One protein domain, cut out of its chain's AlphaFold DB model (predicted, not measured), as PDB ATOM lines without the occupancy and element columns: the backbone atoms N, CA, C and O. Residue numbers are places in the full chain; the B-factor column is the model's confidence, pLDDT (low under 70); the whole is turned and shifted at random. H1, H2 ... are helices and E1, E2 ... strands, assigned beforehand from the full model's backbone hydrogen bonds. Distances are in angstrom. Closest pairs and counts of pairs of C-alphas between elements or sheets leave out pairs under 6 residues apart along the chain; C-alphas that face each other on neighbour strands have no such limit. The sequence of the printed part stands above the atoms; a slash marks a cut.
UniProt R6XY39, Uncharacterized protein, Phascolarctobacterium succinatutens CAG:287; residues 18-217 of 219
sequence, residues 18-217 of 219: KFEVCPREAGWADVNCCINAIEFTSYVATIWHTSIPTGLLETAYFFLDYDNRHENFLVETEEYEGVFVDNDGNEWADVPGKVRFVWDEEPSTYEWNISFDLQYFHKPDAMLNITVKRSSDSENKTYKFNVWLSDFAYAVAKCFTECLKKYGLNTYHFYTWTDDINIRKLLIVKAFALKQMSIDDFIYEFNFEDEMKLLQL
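What this domain is: This is residues 18 to 217 of the 219 residues of an uncharacterized protein of Phascolarctobacterium succinatutens CAG:287 (UniProt R6XY39). A twisted sheet of five strands makes a wall, with the short helix H1 packed on one face at the core of the domain, and H2 and H4 cover H1 on the side away from the sheet. A second sheet, E1 to E3, is partly face to face with the first as a loose sandwich with crossed strands; H3 packs on it near one end, and H5 caps H4 farthest out. The printed part has 200 residues, in the order E1 E2 E3 H1 E4 E5 E6 E7 E8 H2 H3 H4 H5, a mixed class of five named helices and eight named strands. The sheets run E1 - E2 - E3 and E4 - E5 - E6 - E7 - E8, both antiparallel. The whole is compact, with a radius of gyration of the C-alphas of 16.8 A and spans of 50 by 46 by 31 A.

How they stand to each other: Start with E1, residues 18 to 23, E2, residues 28 to 35, and E3, residues 38 to 45, a meander, each strand the antiparallel neighbour of the one before. Look for N 20 and O 32 at 3.0 A between E1 and E2, and N 31 and O 42 at 2.8 A between E2 and E3. Next comes H1, residues 55 to 62, then a second meander: E4, residues 76 to 79, E5, residues 96 to 104, E6, residues 109 to 117, E7, residues 127 to 135, and E8, residues 141 to 148. Its pairs show N 78 and O 98 at 2.8 A, N 101 and O 112 at 3.1 A, N 113 and O 131 at 2.9 A, and N 130 and O 145 at 2.8 A. The two sheets form a sandwich, two sheets face to face, their strands at 50 degrees; the C-alphas of Val 44 in E3 and Asp 104 in E5 are the closest of those two strands, 5.4 A apart. H1 is on the larger sheet at a height over the sheet of 9.0 A, over E5 and only just not over E4, where 2 of its C-alphas fall; it runs along E5, at 8 degrees on the local plane. H2, residues 149 to 167, is on this sheet too, through residues 149 to 154, and H1 and H2 on one face make two layers with it, helices on one face of a sheet. H2 touches H1 with residues 149 to 157 alone, closest at the C-alphas of Ala 60 and Ala 153, 5.5 A, at a steep tilt of 49 degrees, opposite ways. H2 and H3, residues 169 to 176, are on the same face of the smaller sheet; the closest C-alphas of H3 and E2 are those of Thr 176 and Trp 28, 5.6 A. The hub is H4, residues 183 to 193: it touches H2, at Tyr 154 and Ala 193, C-alphas 4.7 A, H1, at Tyr 61 and Val 189, 5.9 A, and H5, residues 208 to 216, at Leu 187 and Leu 214, 6.5 A. In each helix every O i to N i+4 pair is within hydrogen-bond range.

Where its parts are: Find C-alpha 18 at (43.282, 19.592, 8.757), where E1 begins; it is 16.4 A long, and E2 and E3 follow at 22.2 A and 22.7 A. H1 is 10.1 A and E4 10.4 A. E5 and E6 are 25.1 A each, E7 25.7 A and E8 22.9 A. At C-alpha 149, (30.894, 23.861, 8.762), H2 begins its 26.6 A. H3 is 10.8 A, H4 14.9 A, and H5, 12.3 A, ends at C-alpha 216, (44.841, 30.575, 25.467).

The domain as a whole: The two C-alphas farthest apart are those of Glu 25 and Gly 89, 52.3 A. The printed part has no cut. The links H1 to E4, E4 to E5 and H4 to H5 are long. The mean pLDDT of the printed part is 83.9; 23 residues are under 70, among them 46 to 52, 66 to 72 and 200 to 204.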
ATOM      1  N   LYS A  18      42.084  19.067   8.105       96.25
ATOM      2  CA  LYS A  18      43.282  19.592   8.757       96.25
ATOM      3  C   LYS A  18      43.958  20.592   7.833       96.25
ATOM      4  O   LYS A  18      44.128  20.321   6.645       96.25
ATOM      5  N   PHE A  19      44.365  21.709   8.417       95.88
ATOM      6  CA  PHE A  19      45.209  22.704   7.777       95.88
ATOM      7  C   PHE A  19      46.438  22.923   8.649       95.88
ATOM      8  O   PHE A  19      46.332  22.946   9.874       95.88
ATOM      9  N   GLU A  20      47.591  23.089   8.019       94.50
ATOM     10  CA  GLU A  20      48.809  23.536   8.682       94.50
ATOM     11  C   GLU A  20      49.426  24.645   7.840       94.50
ATOM     12  O   GLU A  20      49.727  24.444   6.664       94.50
ATOM     13  N   VAL A  21      49.619  25.808   8.458       90.62
ATOM     14  CA  VAL A  21      50.313  26.944   7.853       90.62
ATOM     15  C   VAL A  21      51.756  26.953   8.341       90.62
ATOM     16  O   VAL A  21      52.027  27.076   9.537       90.62
ATOM     17  N   CYS A  22      52.686  26.863   7.397       90.06
ATOM     18  CA  CYS A  22      54.120  26.972   7.619       90.06
ATOM     19  C   CYS A  22      54.646  28.228   6.913       90.06
ATOM     20  O   CYS A  22      54.965  28.164   5.725       90.06
ATOM     21  N   PRO A  23      54.751  29.369   7.619       86.06
ATOM     22  CA  PRO A  23      55.399  30.563   7.097       86.06
ATOM     23  C   PRO A  23      56.806  30.258   6.576       86.06
ATOM     24  O   PRO A  23      57.582  29.546   7.221       86.06
ATOM     25  N   ARG A  24      57.124  30.829   5.419       81.81
ATOM     26  CA  ARG A  24      58.441  30.847   4.781       81.81
ATOM     27  C   ARG A  24      58.915  32.294   4.655       81.81
ATOM     28  O   ARG A  24      58.157  33.233   4.857       81.81
ATOM     29  N   GLU A  25      60.192  32.478   4.351       79.50
ATOM     30  CA  GLU A  25      60.753  33.810   4.116       79.50
ATOM     31  C   GLU A  25      60.188  34.464   2.844       79.50
ATOM     32  O   GLU A  25      59.661  33.792   1.957       79.50
ATOM     33  N   ALA A  26      60.359  35.787   2.748       78.25
ATOM     34  CA  ALA A  26      60.057  36.592   1.564       78.25
ATOM     35  C   ALA A  26      58.587  36.557   1.108       78.25
ATOM     36  O   ALA A  26      58.312  36.638  -0.088       78.25
ATOM     37  N   GLY A  27      57.646  36.440   2.047       77.31
ATOM     38  CA  GLY A  27      56.224  36.488   1.721       77.31
ATOM     39  C   GLY A  27      55.633  35.156   1.266       77.31
ATOM     40  O   GLY A  27      54.601  35.128   0.607       77.31
ATOM     41  N   TRP A  28      56.276  34.035   1.587       83.75
ATOM     42  CA  TRP A  28      55.766  32.713   1.231       83.75
ATOM     43  C   TRP A  28      55.177  31.999   2.447       83.75
ATOM     44  O   TRP A  28      55.579  32.226   3.586       83.75
ATOM     45  N   ALA A  29      54.244  31.084   2.217       87.81
ATOM     46  CA  ALA A  29      53.781  30.136   3.221       87.81
ATOM     47  C   ALA A  29      53.367  28.825   2.560       87.81
ATOM     48  O   ALA A  29      52.699  28.830   1.531       87.81
ATOM     49  N   ASP A  30      53.701  27.698   3.179       90.12
ATOM     50  CA  ASP A  30      53.128  26.417   2.776       90.12
ATOM     51  C   ASP A  30      51.843  26.192   3.548       90.12
ATOM     52  O   ASP A  30      51.815  26.339   4.772       90.12
ATOM     53  N   VAL A  31      50.793  25.796   2.842       91.81
ATOM     54  CA  VAL A  31      49.534  25.379   3.440       91.81
ATOM     55  C   VAL A  31      49.312  23.910   3.118       91.81
ATOM     56  O   VAL A  31      48.914  23.546   2.008       91.81
ATOM     57  N   ASN A  32      49.582  23.053   4.099       95.00
ATOM     58  CA  ASN A  32      49.281  21.629   3.998       95.00
ATOM     59  C   ASN A  32      47.794  21.429   4.291       95.00
ATOM     60  O   ASN A  32      47.309  21.814   5.354       95.00
ATOM     61  N   CYS A  33      47.077  20.821   3.351       95.88
ATOM     62  CA  CYS A  33      45.650  20.552   3.451       95.88
ATOM     63  C   CYS A  33      45.408  19.041   3.470       95.88
ATOM     64  O   CYS A  33      45.899  18.316   2.605       95.88
ATOM     65  N   CYS A  34      44.597  18.572   4.413       96.94
ATOM     66  CA  CYS A  34      44.047  17.220   4.422       96.94
ATOM     67  C   CYS A  34      42.531  17.318   4.595       96.94
ATOM     68  O   CYS A  34      42.066  17.794   5.627       96.94
ATOM     69  N   ILE A  35      41.757  16.901   3.593       96.94
ATOM     70  CA  ILE A  35      40.289  16.937   3.628       96.94
ATOM     71  C   ILE A  35      39.769  15.561   3.224       96.94
ATOM     72  O   ILE A  35      40.036  15.099   2.116       96.94
ATOM     73  N   ASN A  36      39.031  14.892   4.112       95.56
ATOM     74  CA  ASN A  36      38.489  13.546   3.882       95.56
ATOM     75  C   ASN A  36      39.569  12.546   3.410       95.56
ATOM     76  O   ASN A  36      39.364  11.795   2.459       95.56
ATOM     77  N   ALA A  37      40.732  12.565   4.076       94.06
ATOM     78  CA  ALA A  37      41.929  11.766   3.771       94.06
ATOM     79  C   ALA A  37      42.623  12.063   2.424       94.06
ATOM     80  O   ALA A  37      43.571  11.369   2.059       94.06
ATOM     81  N   ILE A  38      42.193  13.092   1.689       96.31
ATOM     82  CA  ILE A  38      42.900  13.584   0.504       96.31
ATOM     83  C   ILE A  38      43.852  14.693   0.939       96.31
ATOM     84  O   ILE A  38      43.423  15.691   1.517       96.31
ATOM     85  N   GLU A  39      45.130  14.521   0.618       96.25
ATOM     86  CA  GLU A  39      46.197  15.454   0.970       96.25
ATOM     87  C   GLU A  39      46.686  16.232  -0.253       96.25
ATOM     88  O   GLU A  39      46.837  15.682  -1.349       96.25
ATOM     89  N   PHE A  40      46.938  17.523  -0.059       93.12
ATOM     90  CA  PHE A  40      47.618  18.384  -1.020       93.12
ATOM     91  C   PHE A  40      48.275  19.562  -0.297       93.12
ATOM     92  O   PHE A  40      47.802  19.999   0.751       93.12
ATOM     93  N   THR A  41      49.353  20.091  -0.868       92.44
ATOM     94  CA  THR A  41      50.048  21.271  -0.343       92.44
ATOM     95  C   THR A  41      49.947  22.404  -1.353       92.44
ATOM     96  O   THR A  41      50.238  22.215  -2.538       92.44
ATOM     97  N   SER A  42      49.544  23.576  -0.874       88.50
ATOM     98  CA  SER A  42      49.619  24.828  -1.619       88.50
ATOM     99  C   SER A  42      50.831  25.610  -1.126       88.50
ATOM    100  O   SER A  42      50.888  25.963   0.047       88.50
ATOM    101  N   TYR A  43      51.804  25.866  -1.997       88.56
ATOM    102  CA  TYR A  43      52.874  26.823  -1.709       88.56
ATOM    103  C   TYR A  43      52.325  28.177  -2.101       88.56
ATOM    104  O   TYR A  43      51.952  28.337  -3.250       88.56
ATOM    105  N   VAL A  44      52.167  29.098  -1.164       85.44
ATOM    106  CA  VAL A  44      51.439  30.333  -1.423       85.44
ATOM    107  C   VAL A  44      52.369  31.529  -1.318       85.44
ATOM    108  O   VAL A  44      53.046  31.695  -0.306       85.44
ATOM    109  N   ALA A  45      52.393  32.349  -2.363       81.38
ATOM    110  CA  ALA A  45      53.186  33.559  -2.493       81.38
ATOM    111  C   ALA A  45      52.309  34.805  -2.312       81.38
ATOM    112  O   ALA A  45      51.245  34.927  -2.918       81.38
ATOM    113  N   THR A  46      52.773  35.769  -1.516       68.12
ATOM    114  CA  THR A  46      52.078  37.050  -1.290       68.12
ATOM    115  C   THR A  46      52.482  38.150  -2.272       68.12
ATOM    116  O   THR A  46      52.010  39.276  -2.153       68.12
ATOM    117  N   ILE A  47      53.315  37.843  -3.277       57.22
ATOM    118  CA  ILE A  47      53.881  38.832  -4.216       57.22
ATOM    119  C   ILE A  47      52.777  39.610  -4.964       57.22
ATOM    120  O   ILE A  47      52.983  40.769  -5.326       57.22
ATOM    121  N   TRP A  48      51.586  39.017  -5.118       49.31
ATOM    122  CA  TRP A  48      50.479  39.596  -5.886       49.31
ATOM    123  C   TRP A  48      49.147  39.737  -5.129       49.31
ATOM    124  O   TRP A  48      48.249  40.410  -5.639       49.31
ATOM    125  N   HIS A  49      48.987  39.149  -3.933       55.50
ATOM    126  CA  HIS A  49      47.679  39.042  -3.267       55.50
ATOM    127  C   HIS A  49      47.744  39.111  -1.730       55.50
ATOM    128  O   HIS A  49      48.604  38.504  -1.097       55.50
ATOM    129  N   THR A  50      46.779  39.820  -1.133       53.84
ATOM    130  CA  THR A  50      46.701  40.157   0.304       53.84
ATOM    131  C   THR A  50      45.958  39.127   1.171       53.84
ATOM    132  O   THR A  50      45.987  39.214   2.392       53.84
ATOM    133  N   SER A  51      45.313  38.113   0.585       55.31
ATOM    134  CA  SER A  51      44.367  37.222   1.298       55.31
ATOM    135  C   SER A  51      44.977  35.885   1.758       55.31
ATOM    136  O   SER A  51      44.288  34.866   1.882       55.31
ATOM    137  N   ILE A  52      46.294  35.832   1.951       65.06
ATOM    138  CA  ILE A  52      47.045  34.575   2.016       65.06
ATOM    139  C   ILE A  52      47.741  34.423   3.370       65.06
ATOM    140  O   ILE A  52      48.517  35.304   3.748       65.06
ATOM    141  N   PRO A  53      47.575  33.283   4.076       72.31
ATOM    142  CA  PRO A  53      46.521  32.246   4.039       72.31
ATOM    143  C   PRO A  53      45.208  32.628   4.758       72.31
ATOM    144  O   PRO A  53      44.350  31.769   4.982       72.31
ATOM    145  N   THR A  54      45.038  33.897   5.138       81.81
ATOM    146  CA  THR A  54      43.879  34.416   5.889       81.81
ATOM    147  C   THR A  54      42.533  34.146   5.216       81.81
ATOM    148  O   THR A  54      41.533  34.057   5.922       81.81
ATOM    149  N   GLY A  55      42.497  33.887   3.904       86.69
ATOM    150  CA  GLY A  55      41.288  33.492   3.181       86.69
ATOM    151  C   GLY A  55      40.553  32.288   3.783       86.69
ATOM    152  O   GLY A  55      39.325  32.276   3.781       86.69
ATOM    153  N   LEU A  56      41.254  31.322   4.395       91.50
ATOM    154  CA  LEU A  56      40.597  30.232   5.139       91.50
ATOM    155  C   LEU A  56      39.838  30.744   6.371       91.50
ATOM    156  O   LEU A  56      38.706  30.326   6.615       91.50
ATOM    157  N   LEU A  57      40.460  31.643   7.140       91.56
ATOM    158  CA  LEU A  57      39.861  32.240   8.333       91.56
ATOM    159  C   LEU A  57      38.673  33.123   7.969       91.56
ATOM    160  O   LEU A  57      37.621  33.022   8.592       91.56
ATOM    161  N   GLU A  58      38.831  33.950   6.942       88.75
ATOM    162  CA  GLU A  58      37.758  34.806   6.458       88.75
ATOM    163  C   GLU A  58      36.589  34.010   5.900       88.75
ATOM    164  O   GLU A  58      35.451  34.350   6.185       88.75
ATOM    165  N   THR A  59      36.857  32.914   5.188       90.94
ATOM    166  CA  THR A  59      35.796  32.027   4.705       90.94
ATOM    167  C   THR A  59      35.032  31.394   5.864       90.94
ATOM    168  O   THR A  59      33.805  31.376   5.854       90.94
ATOM    169  N   ALA A  60      35.741  30.877   6.875       91.81
ATOM    170  CA  ALA A  60      35.094  30.291   8.045       91.81
ATOM    171  C   ALA A  60      34.251  31.328   8.796       91.81
ATOM    172  O   ALA A  60      33.157  31.004   9.237       91.81
ATOM    173  N   TYR A  61      34.747  32.561   8.915       89.31
ATOM    174  CA  TYR A  61      34.029  33.658   9.556       89.31
ATOM    175  C   TYR A  61      32.810  34.120   8.741       89.31
ATOM    176  O   TYR A  61      31.738  34.269   9.310       89.31
ATOM    177  N   PHE A  62      32.939  34.269   7.421       87.12
ATOM    178  CA  PHE A  62      31.853  34.682   6.522       87.12
ATOM    179  C   PHE A  62      30.617  33.788   6.648       87.12
ATOM    180  O   PHE A  62      29.494  34.268   6.732       87.12
ATOM    181  N   PHE A  63      30.815  32.469   6.720       86.38
ATOM    182  CA  PHE A  63      29.708  31.525   6.892       86.38
ATOM    183  C   PHE A  63      29.088  31.529   8.301       86.38
ATOM    184  O   PHE A  63      28.102  30.831   8.520       86.38
ATOM    185  N   LEU A  64      29.651  32.287   9.246       83.62
ATOM    186  CA  LEU A  64      29.102  32.503  10.586       83.62
ATOM    187  C   LEU A  64      28.490  33.903  10.759       83.62
ATOM    188  O   LEU A  64      27.747  34.113  11.713       83.62
ATOM    189  N   ASP A  65      28.791  34.851   9.867       75.31
ATOM    190  CA  ASP A  65      28.309  36.235   9.923       75.31
ATOM    191  C   ASP A  65      27.197  36.468   8.889       75.31
ATOM    192  O   ASP A  65      27.414  37.004   7.805       75.31
ATOM    193  N   TYR A  66      25.982  36.025   9.219       62.09
ATOM    194  CA  TYR A  66      24.832  36.034   8.306       62.09
ATOM    195  C   TYR A  66      24.399  37.415   7.822       62.09
ATOM    196  O   TYR A  66      23.824  37.514   6.745       62.09
ATOM    197  N   ASP A  67      24.641  38.473   8.596       58.19
ATOM    198  CA  ASP A  67      24.196  39.808   8.196       58.19
ATOM    199  C   ASP A  67      25.173  40.440   7.203       58.19
ATOM    200  O   ASP A  67      24.734  41.310   6.472       58.19
ATOM    201  N   ASN A  68      26.462  40.040   7.165       56.50
ATOM    202  CA  ASN A  68      27.553  40.505   6.268       56.50
ATOM    203  C   ASN A  68      27.692  42.033   6.033       56.50
ATOM    204  O   ASN A  68      28.615  42.500   5.368       56.50
ATOM    205  N   ARG A  69      26.823  42.857   6.621       54.47
ATOM    206  CA  ARG A  69      26.605  44.276   6.317       54.47
ATOM    207  C   ARG A  69      27.653  45.194   6.931       54.47
ATOM    208  O   ARG A  69      27.580  46.414   6.759       54.47
ATOM    209  N   HIS A  70      28.598  44.643   7.687       52.81
ATOM    210  CA  HIS A  70      29.484  45.417   8.551       52.81
ATOM    211  C   HIS A  70      30.974  45.115   8.380       52.81
ATOM    212  O   HIS A  70      31.784  45.822   8.983       52.81
ATOM    213  N   GLU A  71      31.361  44.157   7.533       66.56
ATOM    214  CA  GLU A  71      32.769  43.813   7.330       66.56
ATOM    215  C   GLU A  71      33.207  43.860   5.863       66.56
ATOM    216  O   GLU A  71      32.517  43.402   4.958       66.56
ATOM    217  N   ASN A  72      34.411  44.394   5.639       66.06
ATOM    218  CA  ASN A  72      35.111  44.253   4.368       66.06
ATOM    219  C   ASN A  72      35.937  42.964   4.422       66.06
ATOM    220  O   ASN A  72      36.879  42.865   5.213       66.06
ATOM    221  N   PHE A  73      35.584  41.996   3.585       75.00
ATOM    222  CA  PHE A  73      36.337  40.760   3.401       75.00
ATOM    223  C   PHE A  73      37.444  40.949   2.351       75.00
ATOM    224  O   PHE A  73      37.272  41.675   1.373       75.00
ATOM    225  N   LEU A  74      38.590  40.300   2.557       75.50
ATOM    226  CA  LEU A  74      39.677  40.170   1.579       75.50
ATOM    227  C   LEU A  74      39.405  39.051   0.563       75.50
ATOM    228  O   LEU A  74      40.079  38.969  -0.467       75.50
ATOM    229  N   VAL A  75      38.478  38.148   0.877       81.38
ATOM    230  CA  VAL A  75      37.959  37.124  -0.039       81.38
ATOM    231  C   VAL A  75      36.792  37.673  -0.862       81.38
ATOM    232  O   VAL A  75      36.060  38.549  -0.409       81.38
ATOM    233  N   GLU A  76      36.603  37.158  -2.077       83.75
ATOM    234  CA  GLU A  76      35.428  37.487  -2.883       83.75
ATOM    235  C   GLU A  76      34.213  36.762  -2.296       83.75
ATOM    236  O   GLU A  76      34.223  35.537  -2.160       83.75
ATOM    237  N   THR A  77      33.169  37.507  -1.952       83.69
ATOM    238  CA  THR A  77      31.941  36.973  -1.358       83.69
ATOM    239  C   THR A  77      30.746  37.272  -2.253       83.69
ATOM    240  O   THR A  77      30.603  38.380  -2.766       83.69
ATOM    241  N   GLU A  78      29.866  36.294  -2.412       81.00
ATOM    242  CA  GLU A  78      28.576  36.429  -3.084       81.00
ATOM    243  C   GLU A  78      27.480  36.033  -2.091       81.00
ATOM    244  O   GLU A  78      27.569  34.995  -1.430       81.00
ATOM    245  N   GLU A  79      26.435  36.847  -1.991       74.25
ATOM    246  CA  GLU A  79      25.204  36.502  -1.277       74.25
ATOM    247  C   GLU A  79      24.234  35.799  -2.231       74.25
ATOM    248  O   GLU A  79      24.289  35.970  -3.451       74.25
ATOM    249  N   TYR A  80      23.349  34.971  -1.687       70.12
ATOM    250  CA  TYR A  80      22.300  34.338  -2.470       70.12
ATOM    251  C   TYR A  80      21.305  35.393  -2.974       70.12
ATOM    252  O   TYR A  80      20.743  36.160  -2.194       70.12
ATOM    253  N   GLU A  81      21.052  35.420  -4.285       70.50
ATOM    254  CA  GLU A  81      20.086  36.355  -4.861       70.50
ATOM    255  C   GLU A  81      18.640  35.941  -4.535       70.50
ATOM    256  O   GLU A  81      18.111  34.960  -5.065       70.50
ATOM    257  N   GLY A  82      17.968  36.749  -3.713       71.88
ATOM    258  CA  GLY A  82      16.538  36.632  -3.426       71.88
ATOM    259  C   GLY A  82      16.214  35.875  -2.138       71.88
ATOM    260  O   GLY A  82      17.064  35.669  -1.280       71.88
ATOM    261  N   VAL A  83      14.942  35.495  -1.989       78.56
ATOM    262  CA  VAL A  83      14.461  34.753  -0.815       78.56
ATOM    263  C   VAL A  83      14.751  33.270  -1.012       78.56
ATOM    264  O   VAL A  83      14.277  32.659  -1.974       78.56
ATOM    265  N   PHE A  84      15.519  32.687  -0.098       81.62
ATOM    266  CA  PHE A  84      15.689  31.243  -0.015       81.62
ATOM    267  C   PHE A  84      14.548  30.646   0.813       81.62
ATOM    268  O   PHE A  84      14.246  31.137   1.896       81.62
ATOM    269  N   VAL A  85      13.916  29.587   0.307       82.31
ATOM    270  CA  VAL A  85      12.905  28.826   1.052       82.31
ATOM    271  C   VAL A  85      13.498  27.474   1.402       82.31
ATOM    272  O   VAL A  85      13.877  26.718   0.503       82.31
ATOM    273  N   ASP A  86      13.602  27.181   2.694       81.00
ATOM    274  CA  ASP A  86      14.147  25.906   3.154       81.00
ATOM    275  C   ASP A  86      13.162  24.737   2.951       81.00
ATOM    276  O   ASP A  86      12.019  24.900   2.514       81.00
ATOM    277  N   ASN A  87      13.612  23.519   3.261       79.25
ATOM    278  CA  ASN A  87      12.783  22.316   3.115       79.25
ATOM    279  C   ASN A  87      11.570  22.284   4.065       79.25
ATOM    280  O   ASN A  87      10.645  21.507   3.823       79.25
ATOM    281  N   ASP A  88      11.577  23.103   5.117       81.12
ATOM    282  CA  ASP A  88      10.503  23.224   6.105       81.12
ATOM    283  C   ASP A  88       9.531  24.375   5.762       81.12
ATOM    284  O   ASP A  88       8.495  24.532   6.412       81.12
ATOM    285  N   GLY A  89       9.810  25.130   4.693       80.50
ATOM    286  CA  GLY A  89       8.978  26.218   4.186       80.50
ATOM    287  C   GLY A  89       9.256  27.583   4.818       80.50
ATOM    288  O   GLY A  89       8.443  28.489   4.633       80.50
ATOM    289  N   ASN A  90      10.357  27.750   5.554       81.19
ATOM    290  CA  ASN A  90      10.742  29.050   6.103       81.19
ATOM    291  C   ASN A  90      11.464  29.890   5.045       81.19
ATOM    292  O   ASN A  90      12.258  29.370   4.260       81.19
ATOM    293  N   GLU A  91      11.187  31.192   5.049       83.88
ATOM    294  CA  GLU A  91      11.794  32.171   4.149       83.88
ATOM    295  C   GLU A  91      12.996  32.847   4.809       83.88
ATOM    296  O   GLU A  91      12.904  33.355   5.928       83.88
ATOM    297  N   TRP A  92      14.097  32.900   4.071       75.62
ATOM    298  CA  TRP A  92      15.368  33.442   4.524       75.62
ATOM    299  C   TRP A  92      15.852  34.506   3.548       75.62
ATOM    300  O   TRP A  92      15.947  34.272   2.339       75.62
ATOM    301  N   ALA A  93      16.135  35.685   4.093       71.88
ATOM    302  CA  ALA A  93      16.827  36.759   3.396       71.88
ATOM    303  C   ALA A  93      18.330  36.683   3.704       71.88
ATOM    304  O   ALA A  93      18.713  36.133   4.735       71.88
ATOM    305  N   ASP A  94      19.155  37.241   2.814       71.31
ATOM    306  CA  ASP A  94      20.590  37.468   3.042       71.31
ATOM    307  C   ASP A  94      21.401  36.182   3.337       71.31
ATOM    308  O   ASP A  94      22.299  36.149   4.172       71.31
ATOM    309  N   VAL A  95      21.090  35.077   2.648       75.50
ATOM    310  CA  VAL A  95      21.827  33.810   2.804       75.50
ATOM    311  C   VAL A  95      23.247  33.945   2.232       75.50
ATOM    312  O   VAL A  95      23.377  34.259   1.044       75.50
ATOM    313  N   PRO A  96      24.318  33.638   2.996       75.69
ATOM    314  CA  PRO A  96      25.675  33.600   2.461       75.69
ATOM    315  C   PRO A  96      25.754  32.611   1.293       75.69
ATOM    316  O   PRO A  96      25.543  31.408   1.455       75.69
ATOM    317  N   GLY A  97      26.016  33.108   0.087       76.19
ATOM    318  CA  GLY A  97      25.944  32.303  -1.127       76.19
ATOM    319  C   GLY A  97      27.229  31.518  -1.347       76.19
ATOM    320  O   GLY A  97      27.235  30.284  -1.372       76.19
ATOM    321  N   LYS A  98      28.336  32.239  -1.527       87.81
ATOM    322  CA  LYS A  98      29.607  31.665  -1.957       87.81
ATOM    323  C   LYS A  98      30.786  32.542  -1.548       87.81
ATOM    324  O   LYS A  98      30.710  33.761  -1.585       87.81
ATOM    325  N   VAL A  99      31.904  31.899  -1.242       90.50
ATOM    326  CA  VAL A  99      33.215  32.523  -1.079       90.50
ATOM    327  C   VAL A  99      34.157  32.014  -2.162       90.50
ATOM    328  O   VAL A  99      34.199  30.812  -2.456       90.50
ATOM    329  N   ARG A 100      34.937  32.921  -2.746       91.25
ATOM    330  CA  ARG A 100      36.011  32.626  -3.691       91.25
ATOM    331  C   ARG A 100      37.297  33.331  -3.273       91.25
ATOM    332  O   ARG A 100      37.311  34.512  -2.947       91.25
ATOM    333  N   PHE A 101      38.404  32.602  -3.311       89.44
ATOM    334  CA  PHE A 101      39.734  33.190  -3.171       89.44
ATOM    335  C   PHE A 101      40.766  32.389  -3.959       89.44
ATOM    336  O   PHE A 101      40.561  31.214  -4.273       89.44
ATOM    337  N   VAL A 102      41.878  33.036  -4.295       88.88
ATOM    338  CA  VAL A 102      42.971  32.435  -5.062       88.88
ATOM    339  C   VAL A 102      44.256  32.506  -4.254       88.88
ATOM    340  O   VAL A 102      44.583  33.527  -3.656       88.88
ATOM    341  N   TRP A 103      44.978  31.398  -4.255       88.94
ATOM    342  CA  TRP A 103      46.327  31.273  -3.733       88.94
ATOM    343  C   TRP A 103      47.290  31.110  -4.896       88.94
ATOM    344  O   TRP A 103      47.145  30.181  -5.691       88.94
ATOM    345  N   ASP A 104      48.250  32.018  -4.998       85.38
ATOM    346  CA  ASP A 104      49.266  31.982  -6.043       85.38
ATOM    347  C   ASP A 104      50.458  31.125  -5.601       85.38
ATOM    348  O   ASP A 104      50.989  31.338  -4.520       85.38
ATOM    349  N   GLU A 105      50.841  30.139  -6.408       82.00
ATOM    350  CA  GLU A 105      51.950  29.204  -6.166       82.00
ATOM    351  C   GLU A 105      53.162  29.491  -7.063       82.00
ATOM    352  O   GLU A 105      54.230  28.970  -6.772       82.00
ATOM    353  N   GLU A 106      53.011  30.310  -8.116       79.00
ATOM    354  CA  GLU A 106      53.990  30.579  -9.188       79.00
ATOM    355  C   GLU A 106      54.769  29.325  -9.689       79.00
ATOM    356  O   GLU A 106      55.710  28.856  -9.047       79.00
ATOM    357  N   PRO A 107      54.475  28.755 -10.882       80.69
ATOM    358  CA  PRO A 107      53.607  29.247 -11.958       80.69
ATOM    359  C   PRO A 107      52.176  28.690 -11.878       80.69
ATOM    360  O   PRO A 107      51.480  28.606 -12.888       80.69
ATOM    361  N   SER A 108      51.762  28.197 -10.711       87.12
ATOM    362  CA  SER A 108      50.453  27.562 -10.529       87.12
ATOM    363  C   SER A 108      49.556  28.425  -9.653       87.12
ATOM    364  O   SER A 108      50.036  29.285  -8.930       87.12
ATOM    365  N   THR A 109      48.252  28.181  -9.681       90.06
ATOM    366  CA  THR A 109      47.303  28.810  -8.756       90.06
ATOM    367  C   THR A 109      46.369  27.768  -8.165       90.06
ATOM    368  O   THR A 109      46.033  26.777  -8.816       90.06
ATOM    369  N   TYR A 110      45.927  28.005  -6.936       90.88
ATOM    370  CA  TYR A 110      44.855  27.277  -6.274       90.88
ATOM    371  C   TYR A 110      43.653  28.202  -6.110       90.88
ATOM    372  O   TYR A 110      43.650  29.088  -5.260       90.88
ATOM    373  N   GLU A 111      42.615  27.983  -6.907       92.44
ATOM    374  CA  GLU A 111      41.342  28.677  -6.754       92.44
ATOM    375  C   GLU A 111      40.413  27.868  -5.846       92.44
ATOM    376  O   GLU A 111      40.027  26.738  -6.165       92.44
ATOM    377  N   TRP A 112      40.020  28.476  -4.735       93.94
ATOM    378  CA  TRP A 112      39.050  27.947  -3.792       93.94
ATOM    379  C   TRP A 112      37.683  28.551  -4.075       93.94
ATOM    380  O   TRP A 112      37.537  29.762  -4.206       93.94
ATOM    381  N   ASN A 113      36.675  27.692  -4.178       94.62
ATOM    382  CA  ASN A 113      35.272  28.070  -4.252       94.62
ATOM    383  C   ASN A 113      34.528  27.280  -3.181       94.62
ATOM    384  O   ASN A 113      34.532  26.047  -3.224       94.62
ATOM    385  N   ILE A 114      33.908  27.973  -2.236       94.88
ATOM    386  CA  ILE A 114      33.206  27.364  -1.110       94.88
ATOM    387  C   ILE A 114      31.800  27.944  -1.069       94.88
ATOM    388  O   ILE A 114      31.635  29.149  -1.182       94.88
ATOM    389  N   SER A 115      30.783  27.105  -0.933       92.62
ATOM    390  CA  SER A 115      29.391  27.545  -0.798       92.62
ATOM    391  C   SER A 115      28.659  26.662   0.197       92.62
ATOM    392  O   SER A 115      29.074  25.524   0.434       92.62
ATOM    393  N   PHE A 116      27.532  27.129   0.725       88.50
ATOM    394  CA  PHE A 116      26.638  26.232   1.444       88.50
ATOM    395  C   PHE A 116      26.036  25.176   0.509       88.50
ATOM    396  O   PHE A 116      25.790  25.406  -0.679       88.50
ATOM    397  N   ASP A 117      25.789  23.993   1.057       88.06
ATOM    398  CA  ASP A 117      24.732  23.118   0.578       88.06
ATOM    399  C   ASP A 117      23.427  23.582   1.227       88.06
ATOM    400  O   ASP A 117      23.168  23.327   2.407       88.06
ATOM    401  N   LEU A 118      22.604  24.276   0.439       82.56
ATOM    402  CA  LEU A 118      21.343  24.862   0.889       82.56
ATOM    403  C   LEU A 118      20.388  23.825   1.511       82.56
ATOM    404  O   LEU A 118      19.548  24.179   2.332       82.56
ATOM    405  N   GLN A 119      20.548  22.527   1.214       80.75
ATOM    406  CA  GLN A 119      19.758  21.462   1.850       80.75
ATOM    407  C   GLN A 119      20.041  21.290   3.355       80.75
ATOM    408  O   GLN A 119      19.274  20.621   4.057       80.75
ATOM    409  N   TYR A 120      21.163  21.823   3.845       80.00
ATOM    410  CA  TYR A 120      21.629  21.685   5.228       80.00
ATOM    411  C   TYR A 120      21.762  23.023   5.953       80.00
ATOM    412  O   TYR A 120      22.182  23.038   7.101       80.00
ATOM    413  N   PHE A 121      21.388  24.126   5.314       74.06
ATOM    414  CA  PHE A 121      21.666  25.480   5.786       74.06
ATOM    415  C   PHE A 121      21.119  25.793   7.199       74.06
ATOM    416  O   PHE A 121      21.844  26.383   7.990       74.06
ATOM    417  N   HIS A 122      19.928  25.292   7.564       69.75
ATOM    418  CA  HIS A 122      19.320  25.451   8.908       69.75
ATOM    419  C   HIS A 122      19.376  24.209   9.791       69.75
ATOM    420  O   HIS A 122      18.646  24.077  10.775       69.75
ATOM    421  N   LYS A 123      20.209  23.238   9.429       71.69
ATOM    422  CA  LYS A 123      20.471  22.122  10.334       71.69
ATOM    423  C   LYS A 123      21.405  22.613  11.444       71.69
ATOM    424  O   LYS A 123      22.114  23.593  11.245       71.69
ATOM    425  N   PRO A 124      21.461  21.923  12.599       69.31
ATOM    426  CA  PRO A 124      22.356  22.296  13.706       69.31
ATOM    427  C   PRO A 124      23.838  22.399  13.307       69.31
ATOM    428  O   PRO A 124      24.647  22.903  14.078       69.31
ATOM    429  N   ASP A 125      24.192  21.882  12.130       81.62
ATOM    430  CA  ASP A 125      25.437  22.154  11.436       81.62
ATOM    431  C   ASP A 125      25.146  22.250   9.931       81.62
ATOM    432  O   ASP A 125      24.407  21.418   9.384       81.62
ATOM    433  N   ALA A 126      25.724  23.251   9.270       87.19
ATOM    434  CA  ALA A 126      25.587  23.451   7.835       87.19
ATOM    435  C   ALA A 126      26.637  22.631   7.077       87.19
ATOM    436  O   ALA A 126      27.731  22.371   7.573       87.19
ATOM    437  N   MET A 127      26.324  22.211   5.853       91.88
ATOM    438  CA  MET A 127      27.285  21.522   4.989       91.88
ATOM    439  C   MET A 127      27.875  22.519   3.992       91.88
ATOM    440  O   MET A 127      27.146  23.301   3.387       91.88
ATOM    441  N   LEU A 128      29.189  22.469   3.801       93.88
ATOM    442  CA  LEU A 128      29.924  23.237   2.808       93.88
ATOM    443  C   LEU A 128      30.274  22.360   1.609       93.88
ATOM    444  O   LEU A 128      30.822  21.265   1.758       93.88
ATOM    445  N   ASN A 129      30.032  22.895   0.417       95.56
ATOM    446  CA  ASN A 129      30.547  22.386  -0.844       95.56
ATOM    447  C   ASN A 129      31.855  23.120  -1.162       95.56
ATOM    448  O   ASN A 129      31.842  24.300  -1.507       95.56
ATOM    449  N   ILE A 130      32.988  22.426  -1.059       97.00
ATOM    450  CA  ILE A 130      34.323  22.984  -1.310       97.00
ATOM    451  C   ILE A 130      34.835  22.453  -2.647       97.00
ATOM    452  O   ILE A 130      34.971  21.246  -2.840       97.00
ATOM    453  N   THR A 131      35.175  23.350  -3.567       97.06
ATOM    454  CA  THR A 131      35.899  23.028  -4.800       97.06
ATOM    455  C   THR A 131      37.244  23.736  -4.807       97.06
ATOM    456  O   THR A 131      37.299  24.961  -4.727       97.06
ATOM    457  N   VAL A 132      38.321  22.969  -4.967       95.31
ATOM    458  CA  VAL A 132      39.683  23.499  -5.094       95.31
ATOM    459  C   VAL A 132      40.209  23.158  -6.477       95.31
ATOM    460  O   VAL A 132      40.312  21.982  -6.833       95.31
ATOM    461  N   LYS A 133      40.529  24.170  -7.279       95.19
ATOM    462  CA  LYS A 133      41.101  23.995  -8.616       95.19
ATOM    463  C   LYS A 133      42.558  24.419  -8.595       95.19
ATOM    464  O   LYS A 133      42.842  25.598  -8.425       95.19
ATOM    465  N   ARG A 134      43.464  23.467  -8.805       93.19
ATOM    466  CA  ARG A 134      44.860  23.766  -9.108       93.19
ATOM    467  C   ARG A 134      45.008  23.933 -10.613       93.19
ATOM    468  O   ARG A 134      44.697  22.987 -11.340       93.19
ATOM    469  N   SER A 135      45.483  25.090 -11.056       91.56
ATOM    470  CA  SER A 135      45.745  25.370 -12.468       91.56
ATOM    471  C   SER A 135      47.217  25.682 -12.684       91.56
ATOM    472  O   SER A 135      47.780  26.491 -11.952       91.56
ATOM    473  N   SER A 136      47.841  25.044 -13.672       88.12
ATOM    474  CA  SER A 136      49.233  25.291 -14.061       88.12
ATOM    475  C   SER A 136      49.430  25.020 -15.551       88.12
ATOM    476  O   SER A 136      48.597  24.368 -16.181       88.12
ATOM    477  N   ASP A 137      50.574  25.431 -16.097       83.19
ATOM    478  CA  ASP A 137      50.936  25.154 -17.496       83.19
ATOM    479  C   ASP A 137      51.065  23.653 -17.815       83.19
ATOM    480  O   ASP A 137      50.984  23.249 -18.974       83.19
ATOM    481  N   SER A 138      51.286  22.816 -16.795       79.00
ATOM    482  CA  SER A 138      51.611  21.391 -16.958       79.00
ATOM    483  C   SER A 138      50.511  20.436 -16.495       79.00
ATOM    484  O   SER A 138      50.387  19.331 -17.021       79.00
ATOM    485  N   GLU A 139      49.695  20.851 -15.529       81.50
ATOM    486  CA  GLU A 139      48.665  20.019 -14.916       81.50
ATOM    487  C   GLU A 139      47.530  20.880 -14.354       81.50
ATOM    488  O   GLU A 139      47.766  21.862 -13.646       81.50
ATOM    489  N   ASN A 140      46.295  20.452 -14.618       91.25
ATOM    490  CA  ASN A 140      45.095  20.991 -13.995       91.25
ATOM    491  C   ASN A 140      44.437  19.899 -13.157       91.25
ATOM    492  O   ASN A 140      44.179  18.799 -13.651       91.25
ATOM    493  N   LYS A 141      44.121  20.210 -11.902       93.75
ATOM    494  CA  LYS A 141      43.482  19.273 -10.978       93.75
ATOM    495  C   LYS A 141      42.321  19.945 -10.271       93.75
ATOM    496  O   LYS A 141      42.404  21.099  -9.875       93.75
ATOM    497  N   THR A 142      41.214  19.227 -10.124       96.25
ATOM    498  CA  THR A 142      40.039  19.709  -9.392       96.25
ATOM    499  C   THR A 142      39.714  18.740  -8.275       96.25
ATOM    500  O   THR A 142      39.503  17.552  -8.517       96.25
ATOM    501  N   TYR A 143      39.640  19.268  -7.063       95.75
ATOM    502  CA  TYR A 143      39.185  18.572  -5.876       95.75
ATOM    503  C   TYR A 143      37.789  19.061  -5.513       95.75
ATOM    504  O   TYR A 143      37.488  20.246  -5.666       95.75
ATOM    505  N   LYS A 144      36.939  18.149  -5.044       97.38
ATOM    506  CA  LYS A 144      35.586  18.451  -4.580       97.38
ATOM    507  C   LYS A 144      35.352  17.741  -3.260       97.38
ATOM    508  O   LYS A 144      35.602  16.540  -3.168       97.38
ATOM    509  N   PHE A 145      34.865  18.474  -2.272       97.12
ATOM    510  CA  PHE A 145      34.624  17.967  -0.932       97.12
ATOM    511  C   PHE A 145      33.287  18.470  -0.411       97.12
ATOM    512  O   PHE A 145      32.907  19.607  -0.678       97.12
ATOM    513  N   ASN A 146      32.646  17.629   0.394       96.06
ATOM    514  CA  ASN A 146      31.545  18.024   1.256       96.06
ATOM    515  C   ASN A 146      32.057  17.933   2.691       96.06
ATOM    516  O   ASN A 146      32.613  16.900   3.083       96.06
ATOM    517  N   VAL A 147      31.939  19.031   3.426       95.44
ATOM    518  CA  VAL A 147      32.522  19.197   4.758       95.44
ATOM    519  C   VAL A 147      31.523  19.923   5.645       95.44
ATOM    520  O   VAL A 147      30.979  20.944   5.241       95.44
ATOM    521  N   TRP A 148      31.302  19.434   6.860       94.12
ATOM    522  CA  TRP A 148      30.485  20.151   7.837       94.12
ATOM    523  C   TRP A 148      31.148  21.469   8.248       94.12
ATOM    524  O   TRP A 148      32.361  21.499   8.478       94.12
ATOM    525  N   LEU A 149      30.376  22.549   8.377       92.81
ATOM    526  CA  LEU A 149      30.894  23.861   8.762       92.81
ATOM    527  C   LEU A 149      31.622  23.774  10.104       92.81
ATOM    528  O   LEU A 149      32.701  24.345  10.232       92.81
ATOM    529  N   SER A 150      31.114  23.001  11.071       92.38
ATOM    530  CA  SER A 150      31.812  22.802  12.347       92.38
ATOM    531  C   SER A 150      33.179  22.126  12.205       92.38
ATOM    532  O   SER A 150      34.104  22.478  12.939       92.38
ATOM    533  N   ASP A 151      33.345  21.182  11.274       95.00
ATOM    534  CA  ASP A 151      34.632  20.522  11.016       95.00
ATOM    535  C   ASP A 151      35.600  21.485  10.313       95.00
ATOM    536  O   ASP A 151      36.775  21.570  10.681       95.00
ATOM    537  N   PHE A 152      35.102  22.262   9.344       95.62
ATOM    538  CA  PHE A 152      35.882  23.293   8.662       95.62
ATOM    539  C   PHE A 152      36.344  24.385   9.637       95.62
ATOM    540  O   PHE A 152      37.542  24.652   9.741       95.62
ATOM    541  N   ALA A 153      35.419  24.955  10.414       94.50
ATOM    542  CA  ALA A 153      35.695  25.964  11.432       94.50
ATOM    543  C   ALA A 153      36.679  25.449  12.488       94.50
ATOM    544  O   ALA A 153      37.622  26.156  12.844       94.50
ATOM    545  N   TYR A 154      36.525  24.199  12.943       95.44
ATOM    546  CA  TYR A 154      37.465  23.582  13.878       95.44
ATOM    547  C   TYR A 154      38.874  23.482  13.292       95.44
ATOM    548  O   TYR A 154      39.839  23.872  13.948       95.44
ATOM    549  N   ALA A 155      39.007  22.989  12.058       96.19
ATOM    550  CA  ALA A 155      40.303  22.850  11.401       96.19
ATOM    551  C   ALA A 155      40.996  24.201  11.183       96.19
ATOM    552  O   ALA A 155      42.196  24.322  11.427       96.19
ATOM    553  N   VAL A 156      40.239  25.223  10.777       95.56
ATOM    554  CA  VAL A 156      40.735  26.593  10.606       95.56
ATOM    555  C   VAL A 156      41.154  27.192  11.952       95.56
ATOM    556  O   VAL A 156      42.287  27.656  12.086       95.56
ATOM    557  N   ALA A 157      40.299  27.130  12.977       95.12
ATOM    558  CA  ALA A 157      40.606  27.662  14.306       95.12
ATOM    559  C   ALA A 157      41.836  26.990  14.932       95.12
ATOM    560  O   ALA A 157      42.697  27.673  15.495       95.12
ATOM    561  N   LYS A 158      41.952  25.665  14.792       95.31
ATOM    562  CA  LYS A 158      43.120  24.898  15.229       95.31
ATOM    563  C   LYS A 158      44.384  25.338  14.490       95.31
ATOM    564  O   LYS A 158      45.355  25.706  15.143       95.31
ATOM    565  N   CYS A 159      44.343  25.387  13.158       94.31
ATOM    566  CA  CYS A 159      45.468  25.798  12.317       94.31
ATOM    567  C   CYS A 159      46.022  27.173  12.719       94.31
ATOM    568  O   CYS A 159      47.222  27.325  12.945       94.31
ATOM    569  N   PHE A 160      45.155  28.180  12.854       92.44
ATOM    570  CA  PHE A 160      45.593  29.528  13.220       92.44
ATOM    571  C   PHE A 160      45.988  29.647  14.698       92.44
ATOM    572  O   PHE A 160      46.921  30.387  15.003       92.44
ATOM    573  N   THR A 161      45.372  28.882  15.608       93.25
ATOM    574  CA  THR A 161      45.830  28.795  17.009       93.25
ATOM    575  C   THR A 161      47.251  28.227  17.079       93.25
ATOM    576  O   THR A 161      48.125  28.820  17.709       93.25
ATOM    577  N   GLU A 162      47.521  27.109  16.401       92.56
ATOM    578  CA  GLU A 162      48.845  26.475  16.372       92.56
ATOM    579  C   GLU A 162      49.892  27.369  15.691       92.56
ATOM    580  O   GLU A 162      51.005  27.518  16.202       92.56
ATOM    581  N   CYS A 163      49.520  28.036  14.594       89.81
ATOM    582  CA  CYS A 163      50.367  29.008  13.909       89.81
ATOM    583  C   CYS A 163      50.755  30.173  14.841       89.81
ATOM    584  O   CYS A 163      51.940  30.460  15.029       89.81
ATOM    585  N   LEU A 164      49.777  30.794  15.509       89.38
ATOM    586  CA  LEU A 164      50.027  31.885  16.455       89.38
ATOM    587  C   LEU A 164      50.853  31.438  17.661       89.38
ATOM    588  O   LEU A 164      51.690  32.200  18.132       89.38
ATOM    589  N   LYS A 165      50.682  30.206  18.150       90.31
ATOM    590  CA  LYS A 165      51.519  29.671  19.234       90.31
ATOM    591  C   LYS A 165      52.964  29.440  18.802       90.31
ATOM    592  O   LYS A 165      53.879  29.666  19.591       90.31
ATOM    593  N   LYS A 166      53.166  28.942  17.582       90.50
ATOM    594  CA  LYS A 166      54.489  28.573  17.066       90.50
ATOM    595  C   LYS A 166      55.313  29.791  16.667       90.50
ATOM    596  O   LYS A 166      56.512  29.818  16.929       90.50
ATOM    597  N   TYR A 167      54.677  30.774  16.038       87.00
ATOM    598  CA  TYR A 167      55.362  31.939  15.486       87.00
ATOM    599  C   TYR A 167      55.074  33.207  16.298       87.00
ATOM    600  O   TYR A 167      55.973  34.000  16.536       87.00
ATOM    601  N   GLY A 168      53.859  33.390  16.809       86.19
ATOM    602  CA  GLY A 168      53.411  34.676  17.344       86.19
ATOM    603  C   GLY A 168      53.092  35.672  16.225       86.19
ATOM    604  O   GLY A 168      53.523  35.505  15.085       86.19
ATOM    605  N   LEU A 169      52.335  36.724  16.554       80.44
ATOM    606  CA  LEU A 169      51.851  37.716  15.580       80.44
ATOM    607  C   LEU A 169      52.992  38.368  14.785       80.44
ATOM    608  O   LEU A 169      53.029  38.283  13.562       80.44
ATOM    609  N   ASN A 170      53.975  38.940  15.486       78.31
ATOM    610  CA  ASN A 170      55.061  39.692  14.849       78.31
ATOM    611  C   ASN A 170      55.935  38.824  13.939       78.31
ATOM    612  O   ASN A 170      56.352  39.260  12.872       78.31
ATOM    613  N   THR A 171      56.247  37.600  14.363       80.00
ATOM    614  CA  THR A 171      57.090  36.698  13.573       80.00
ATOM    615  C   THR A 171      56.331  36.158  12.374       80.00
ATOM    616  O   THR A 171      56.917  36.042  11.304       80.00
ATOM    617  N   TYR A 172      55.036  35.867  12.525       81.06
ATOM    618  CA  TYR A 172      54.194  35.508  11.393       81.06
ATOM    619  C   TYR A 172      54.198  36.622  10.341       81.06
ATOM    620  O   TYR A 172      54.578  36.362   9.203       81.06
ATOM    621  N   HIS A 173      53.884  37.857  10.746       80.31
ATOM    622  CA  HIS A 173      53.905  39.029   9.868       80.31
ATOM    623  C   HIS A 173      55.275  39.226   9.197       80.31
ATOM    624  O   HIS A 173      55.360  39.462   7.993       80.31
ATOM    625  N   PHE A 174      56.367  39.067   9.951       76.81
ATOM    626  CA  PHE A 174      57.724  39.212   9.423       76.81
ATOM    627  C   PHE A 174      58.047  38.224   8.290       76.81
ATOM    628  O   PHE A 174      58.715  38.603   7.330       76.81
ATOM    629  N   TYR A 175      57.593  36.973   8.395       75.62
ATOM    630  CA  TYR A 175      57.851  35.956   7.375       75.62
ATOM    631  C   TYR A 175      56.960  36.129   6.140       75.62
ATOM    632  O   TYR A 175      57.445  36.037   5.012       75.62
ATOM    633  N   THR A 176      55.676  36.419   6.346       71.44
ATOM    634  CA  THR A 176      54.667  36.383   5.277       71.44
ATOM    635  C   THR A 176      54.381  37.740   4.633       71.44
ATOM    636  O   THR A 176      53.749  37.773   3.579       71.44
ATOM    637  N   TRP A 177      54.838  38.849   5.227       71.31
ATOM    638  CA  TRP A 177      54.576  40.224   4.763       71.31
ATOM    639  C   TRP A 177      53.083  40.502   4.496       71.31
ATOM    640  O   TRP A 177      52.741  41.315   3.642       71.31
ATOM    641  N   THR A 178      52.201  39.794   5.205       67.88
ATOM    642  CA  THR A 178      50.746  39.795   4.998       67.88
ATOM    643  C   THR A 178      50.022  40.587   6.086       67.88
ATOM    644  O   THR A 178      50.627  40.971   7.096       67.88
ATOM    645  N   ASP A 179      48.722  40.805   5.887       63.38
ATOM    646  CA  ASP A 179      47.839  41.389   6.894       63.38
ATOM    647  C   ASP A 179      47.843  40.534   8.169       63.38
ATOM    648  O   ASP A 179      47.861  39.297   8.130       63.38
ATOM    649  N   ASP A 180      47.838  41.198   9.324       71.19
ATOM    650  CA  ASP A 180      47.812  40.507  10.608       71.19
ATOM    651  C   ASP A 180      46.588  39.586  10.703       71.19
ATOM    652  O   ASP A 180      45.476  39.927  10.288       71.19
ATOM    653  N   ILE A 181      46.781  38.402  11.294       82.25
ATOM    654  CA  ILE A 181      45.679  37.479  11.572       82.25
ATOM    655  C   ILE A 181      44.648  38.214  12.434       82.25
ATOM    656  O   ILE A 181      44.941  38.610  13.565       82.25
ATOM    657  N   ASN A 182      43.425  38.362  11.920       86.25
ATOM    658  CA  ASN A 182      42.351  39.002  12.665       86.25
ATOM    659  C   ASN A 182      41.928  38.110  13.845       86.25
ATOM    660  O   ASN A 182      41.178  37.143  13.694       86.25
ATOM    661  N   ILE A 183      42.425  38.454  15.036       88.44
ATOM    662  CA  ILE A 183      42.180  37.700  16.270       88.44
ATOM    663  C   ILE A 183      40.689  37.630  16.596       88.44
ATOM    664  O   ILE A 183      40.226  36.589  17.042       88.44
ATOM    665  N   ARG A 184      39.912  38.683  16.324       87.88
ATOM    666  CA  ARG A 184      38.476  38.679  16.623       87.88
ATOM    667  C   ARG A 184      37.728  37.659  15.763       87.88
ATOM    668  O   ARG A 184      36.975  36.859  16.318       87.88
ATOM    669  N   LYS A 185      38.013  37.607  14.455       89.06
ATOM    670  CA  LYS A 185      37.474  36.563  13.560       89.06
ATOM    671  C   LYS A 185      37.860  35.168  14.057       89.06
ATOM    672  O   LYS A 185      37.011  34.284  14.140       89.06
ATOM    673  N   LEU A 186      39.120  34.979  14.468       91.75
ATOM    674  CA  LEU A 186      39.591  33.709  15.031       91.75
ATOM    675  C   LEU A 186      38.823  33.306  16.296       91.75
ATOM    676  O   LEU A 186      38.438  32.146  16.411       91.75
ATOM    677  N   LEU A 187      38.587  34.228  17.232       91.69
ATOM    678  CA  LEU A 187      37.854  33.937  18.469       91.69
ATOM    679  C   LEU A 187      36.404  33.513  18.193       91.69
ATOM    680  O   LEU A 187      35.930  32.566  18.816       91.69
ATOM    681  N   ILE A 188      35.733  34.149  17.228       90.00
ATOM    682  CA  ILE A 188      34.361  33.802  16.826       90.00
ATOM    683  C   ILE A 188      34.319  32.407  16.189       90.00
ATOM    684  O   ILE A 188      33.592  31.531  16.663       90.00
ATOM    685  N   VAL A 189      35.174  32.152  15.191       92.19
ATOM    686  CA  VAL A 189      35.283  30.831  14.541       92.19
ATOM    687  C   VAL A 189      35.610  29.741  15.567       92.19
ATOM    688  O   VAL A 189      35.060  28.640  15.524       92.19
ATOM    689  N   LYS A 190      36.473  30.052  16.539       92.38
ATOM    690  CA  LYS A 190      36.854  29.148  17.625       92.38
ATOM    691  C   LYS A 190      35.699  28.845  18.578       92.38
ATOM    692  O   LYS A 190      35.497  27.682  18.919       92.38
ATOM    693  N   ALA A 191      34.933  29.850  18.997       90.50
ATOM    694  CA  ALA A 191      33.772  29.651  19.859       90.50
ATOM    695  C   ALA A 191      32.715  28.760  19.191       90.50
ATOM    696  O   ALA A 191      32.220  27.818  19.817       90.50
ATOM    697  N   PHE A 192      32.442  28.996  17.904       89.94
ATOM    698  CA  PHE A 192      31.557  28.149  17.107       89.94
ATOM    699  C   PHE A 192      32.078  26.708  17.013       89.94
ATOM    700  O   PHE A 192      31.366  25.756  17.339       89.94
ATOM    701  N   ALA A 193      33.358  26.526  16.676       91.25
ATOM    702  CA  ALA A 193      33.986  25.207  16.582       91.25
ATOM    703  C   ALA A 193      33.930  24.397  17.894       91.25
ATOM    704  O   ALA A 193      33.910  23.164  17.871       91.25
ATOM    705  N   LEU A 194      33.898  25.085  19.039       90.50
ATOM    706  CA  LEU A 194      33.791  24.507  20.381       90.50
ATOM    707  C   LEU A 194      32.342  24.375  20.876       90.50
ATOM    708  O   LEU A 194      32.126  24.049  22.048       90.50
ATOM    709  N   LYS A 195      31.358  24.613  19.998       87.88
ATOM    710  CA  LYS A 195      29.916  24.571  20.288       87.88
ATOM    711  C   LYS A 195      29.486  25.515  21.414       87.88
ATOM    712  O   LYS A 195      28.530  25.232  22.128       87.88
ATOM    713  N   GLN A 196      30.215  26.614  21.587       85.88
ATOM    714  CA  GLN A 196      29.877  27.683  22.535       85.88
ATOM    715  C   GLN A 196      29.045  28.789  21.878       85.88
ATOM    716  O   GLN A 196      28.559  29.686  22.557       85.88
ATOM    717  N   MET A 197      28.895  28.707  20.559       81.25
ATOM    718  CA  MET A 197      28.118  29.604  19.724       81.25
ATOM    719  C   MET A 197      27.359  28.763  18.696       81.25
ATOM    720  O   MET A 197      27.875  27.746  18.218       81.25
ATOM    721  N   SER A 198      26.141  29.187  18.377       76.06
ATOM    722  CA  SER A 198      25.337  28.676  17.274       76.06
ATOM    723  C   SER A 198      25.441  29.593  16.052       76.06
ATOM    724  O   SER A 198      25.826  30.754  16.159       76.06
ATOM    725  N   ILE A 199      25.087  29.056  14.888       70.19
ATOM    726  CA  ILE A 199      24.980  29.803  13.627       70.19
ATOM    727  C   ILE A 199      23.996  30.986  13.754       70.19
ATOM    728  O   ILE A 199      24.218  32.030  13.155       70.19
ATOM    729  N   ASP A 200      22.955  30.849  14.582       65.69
ATOM    730  CA  ASP A 200      21.890  31.849  14.740       65.69
ATOM    731  C   ASP A 200      22.246  32.965  15.745       65.69
ATOM    732  O   ASP A 200      21.477  33.911  15.944       65.69
ATOM    733  N   ASP A 201      23.399  32.867  16.413       65.06
ATOM    734  CA  ASP A 201      23.806  33.828  17.433       65.06
ATOM    735  C   ASP A 201      24.340  35.111  16.769       65.06
ATOM    736  O   ASP A 201      25.516  35.218  16.425       65.06
ATOM    737  N   PHE A 202      23.480  36.121  16.612       56.75
ATOM    738  CA  PHE A 202      23.883  37.437  16.105       56.75
ATOM    739  C   PHE A 202      24.967  38.086  16.985       56.75
ATOM    740  O   PHE A 202      24.774  38.260  18.189       56.75
ATOM    741  N   ILE A 203      26.074  38.494  16.347       58.88
ATOM    742  CA  ILE A 203      27.178  39.320  16.872       58.88
ATOM    743  C   ILE A 203      27.612  38.913  18.290       58.88
ATOM    744  O   ILE A 203      27.208  39.493  19.304       58.88
ATOM    745  N   TYR A 204      28.511  37.931  18.365       64.25
ATOM    746  CA  TYR A 204      29.104  37.521  19.633       64.25
ATOM    747  C   TYR A 204      30.100  38.574  20.145       64.25
ATOM    748  O   TYR A 204      31.257  38.648  19.728       64.25
ATOM    749  N   GLU A 205      29.650  39.406  21.083       73.00
ATOM    750  CA  GLU A 205      30.536  40.199  21.935       73.00
ATOM    751  C   GLU A 205      30.926  39.383  23.169       73.00
ATOM    752  O   GLU A 205      30.172  39.281  24.149       73.00
ATOM    753  N   PHE A 206      32.122  38.800  23.110       80.56
ATOM    754  CA  PHE A 206      32.757  38.178  24.261       80.56
ATOM    755  C   PHE A 206      33.141  39.244  25.292       80.56
ATOM    756  O   PHE A 206      33.514  40.370  24.962       80.56
ATOM    757  N   ASN A 207      33.067  38.881  26.570       87.56
ATOM    758  CA  ASN A 207      33.761  39.653  27.594       87.56
ATOM    759  C   ASN A 207      35.268  39.332  27.546       87.56
ATOM    760  O   ASN A 207      35.676  38.277  27.063       87.56
ATOM    761  N   PHE A 208      36.087  40.222  28.104       88.38
ATOM    762  CA  PHE A 208      37.546  40.085  28.097       88.38
ATOM    763  C   PHE A 208      38.048  38.757  28.692       88.38
ATOM    764  O   PHE A 208      39.015  38.183  28.198       88.38
ATOM    765  N   GLU A 209      37.411  38.245  29.750       90.62
ATOM    766  CA  GLU A 209      37.830  36.983  30.374       90.62
ATOM    767  C   GLU A 209      37.627  35.795  29.427       90.62
ATOM    768  O   GLU A 209      38.489  34.916  29.343       90.62
ATOM    769  N   ASP A 210      36.517  35.794  28.690       90.31
ATOM    770  CA  ASP A 210      36.201  34.766  27.708       90.31
ATOM    771  C   ASP A 210      37.102  34.866  26.471       90.31
ATOM    772  O   ASP A 210      37.612  33.841  26.020       90.31
ATOM    773  N   GLU A 211      37.394  36.078  25.985       90.00
ATOM    774  CA  GLU A 211      38.371  36.295  24.905       90.00
ATOM    775  C   GLU A 211      39.750  35.751  25.281       90.00
ATOM    776  O   GLU A 211      40.362  35.000  24.519       90.00
ATOM    777  N   MET A 212      40.231  36.084  26.482       90.50
ATOM    778  CA  MET A 212      41.545  35.652  26.951       90.50
ATOM    779  C   MET A 212      41.625  34.136  27.119       90.50
ATOM    780  O   MET A 212      42.620  33.528  26.715       90.50
ATOM    781  N   LYS A 213      40.587  33.507  27.679       91.75
ATOM    782  CA  LYS A 213      40.537  32.046  27.811       91.75
ATOM    783  C   LYS A 213      40.451  31.358  26.451       91.75
ATOM    784  O   LYS A 213      41.171  30.387  26.236       91.75
ATOM    785  N   LEU A 214      39.632  31.857  25.523       91.00
ATOM    786  CA  LEU A 214      39.555  31.322  24.159       91.00
ATOM    787  C   LEU A 214      40.900  31.443  23.443       91.00
ATOM    788  O   LEU A 214      41.333  30.493  22.795       91.00
ATOM    789  N   LEU A 215      41.585  32.578  23.577       89.44
ATOM    790  CA  LEU A 215      42.896  32.792  22.969       89.44
ATOM    791  C   LEU A 215      43.943  31.798  23.501       89.44
ATOM    792  O   LEU A 215      44.751  31.292  22.727       89.44
ATOM    793  N   GLN A 216      43.906  31.492  24.800       89.12
ATOM    794  CA  GLN A 216      44.841  30.575  25.467       89.12
ATOM    795  C   GLN A 216      44.506  29.088  25.292       89.12
ATOM    796  O   GLN A 216      45.375  28.244  25.505       89.12
ATOM    797  N   LEU A 217      43.258  28.755  24.956       90.75
ATOM    798  CA  LEU A 217      42.796  27.376  24.851       90.75
ATOM    799  C   LEU A 217      43.458  26.650  23.671       90.75
ATOM    800  O   LEU A 217      43.412  27.124  22.538       90.75
TER     801      LEU A 217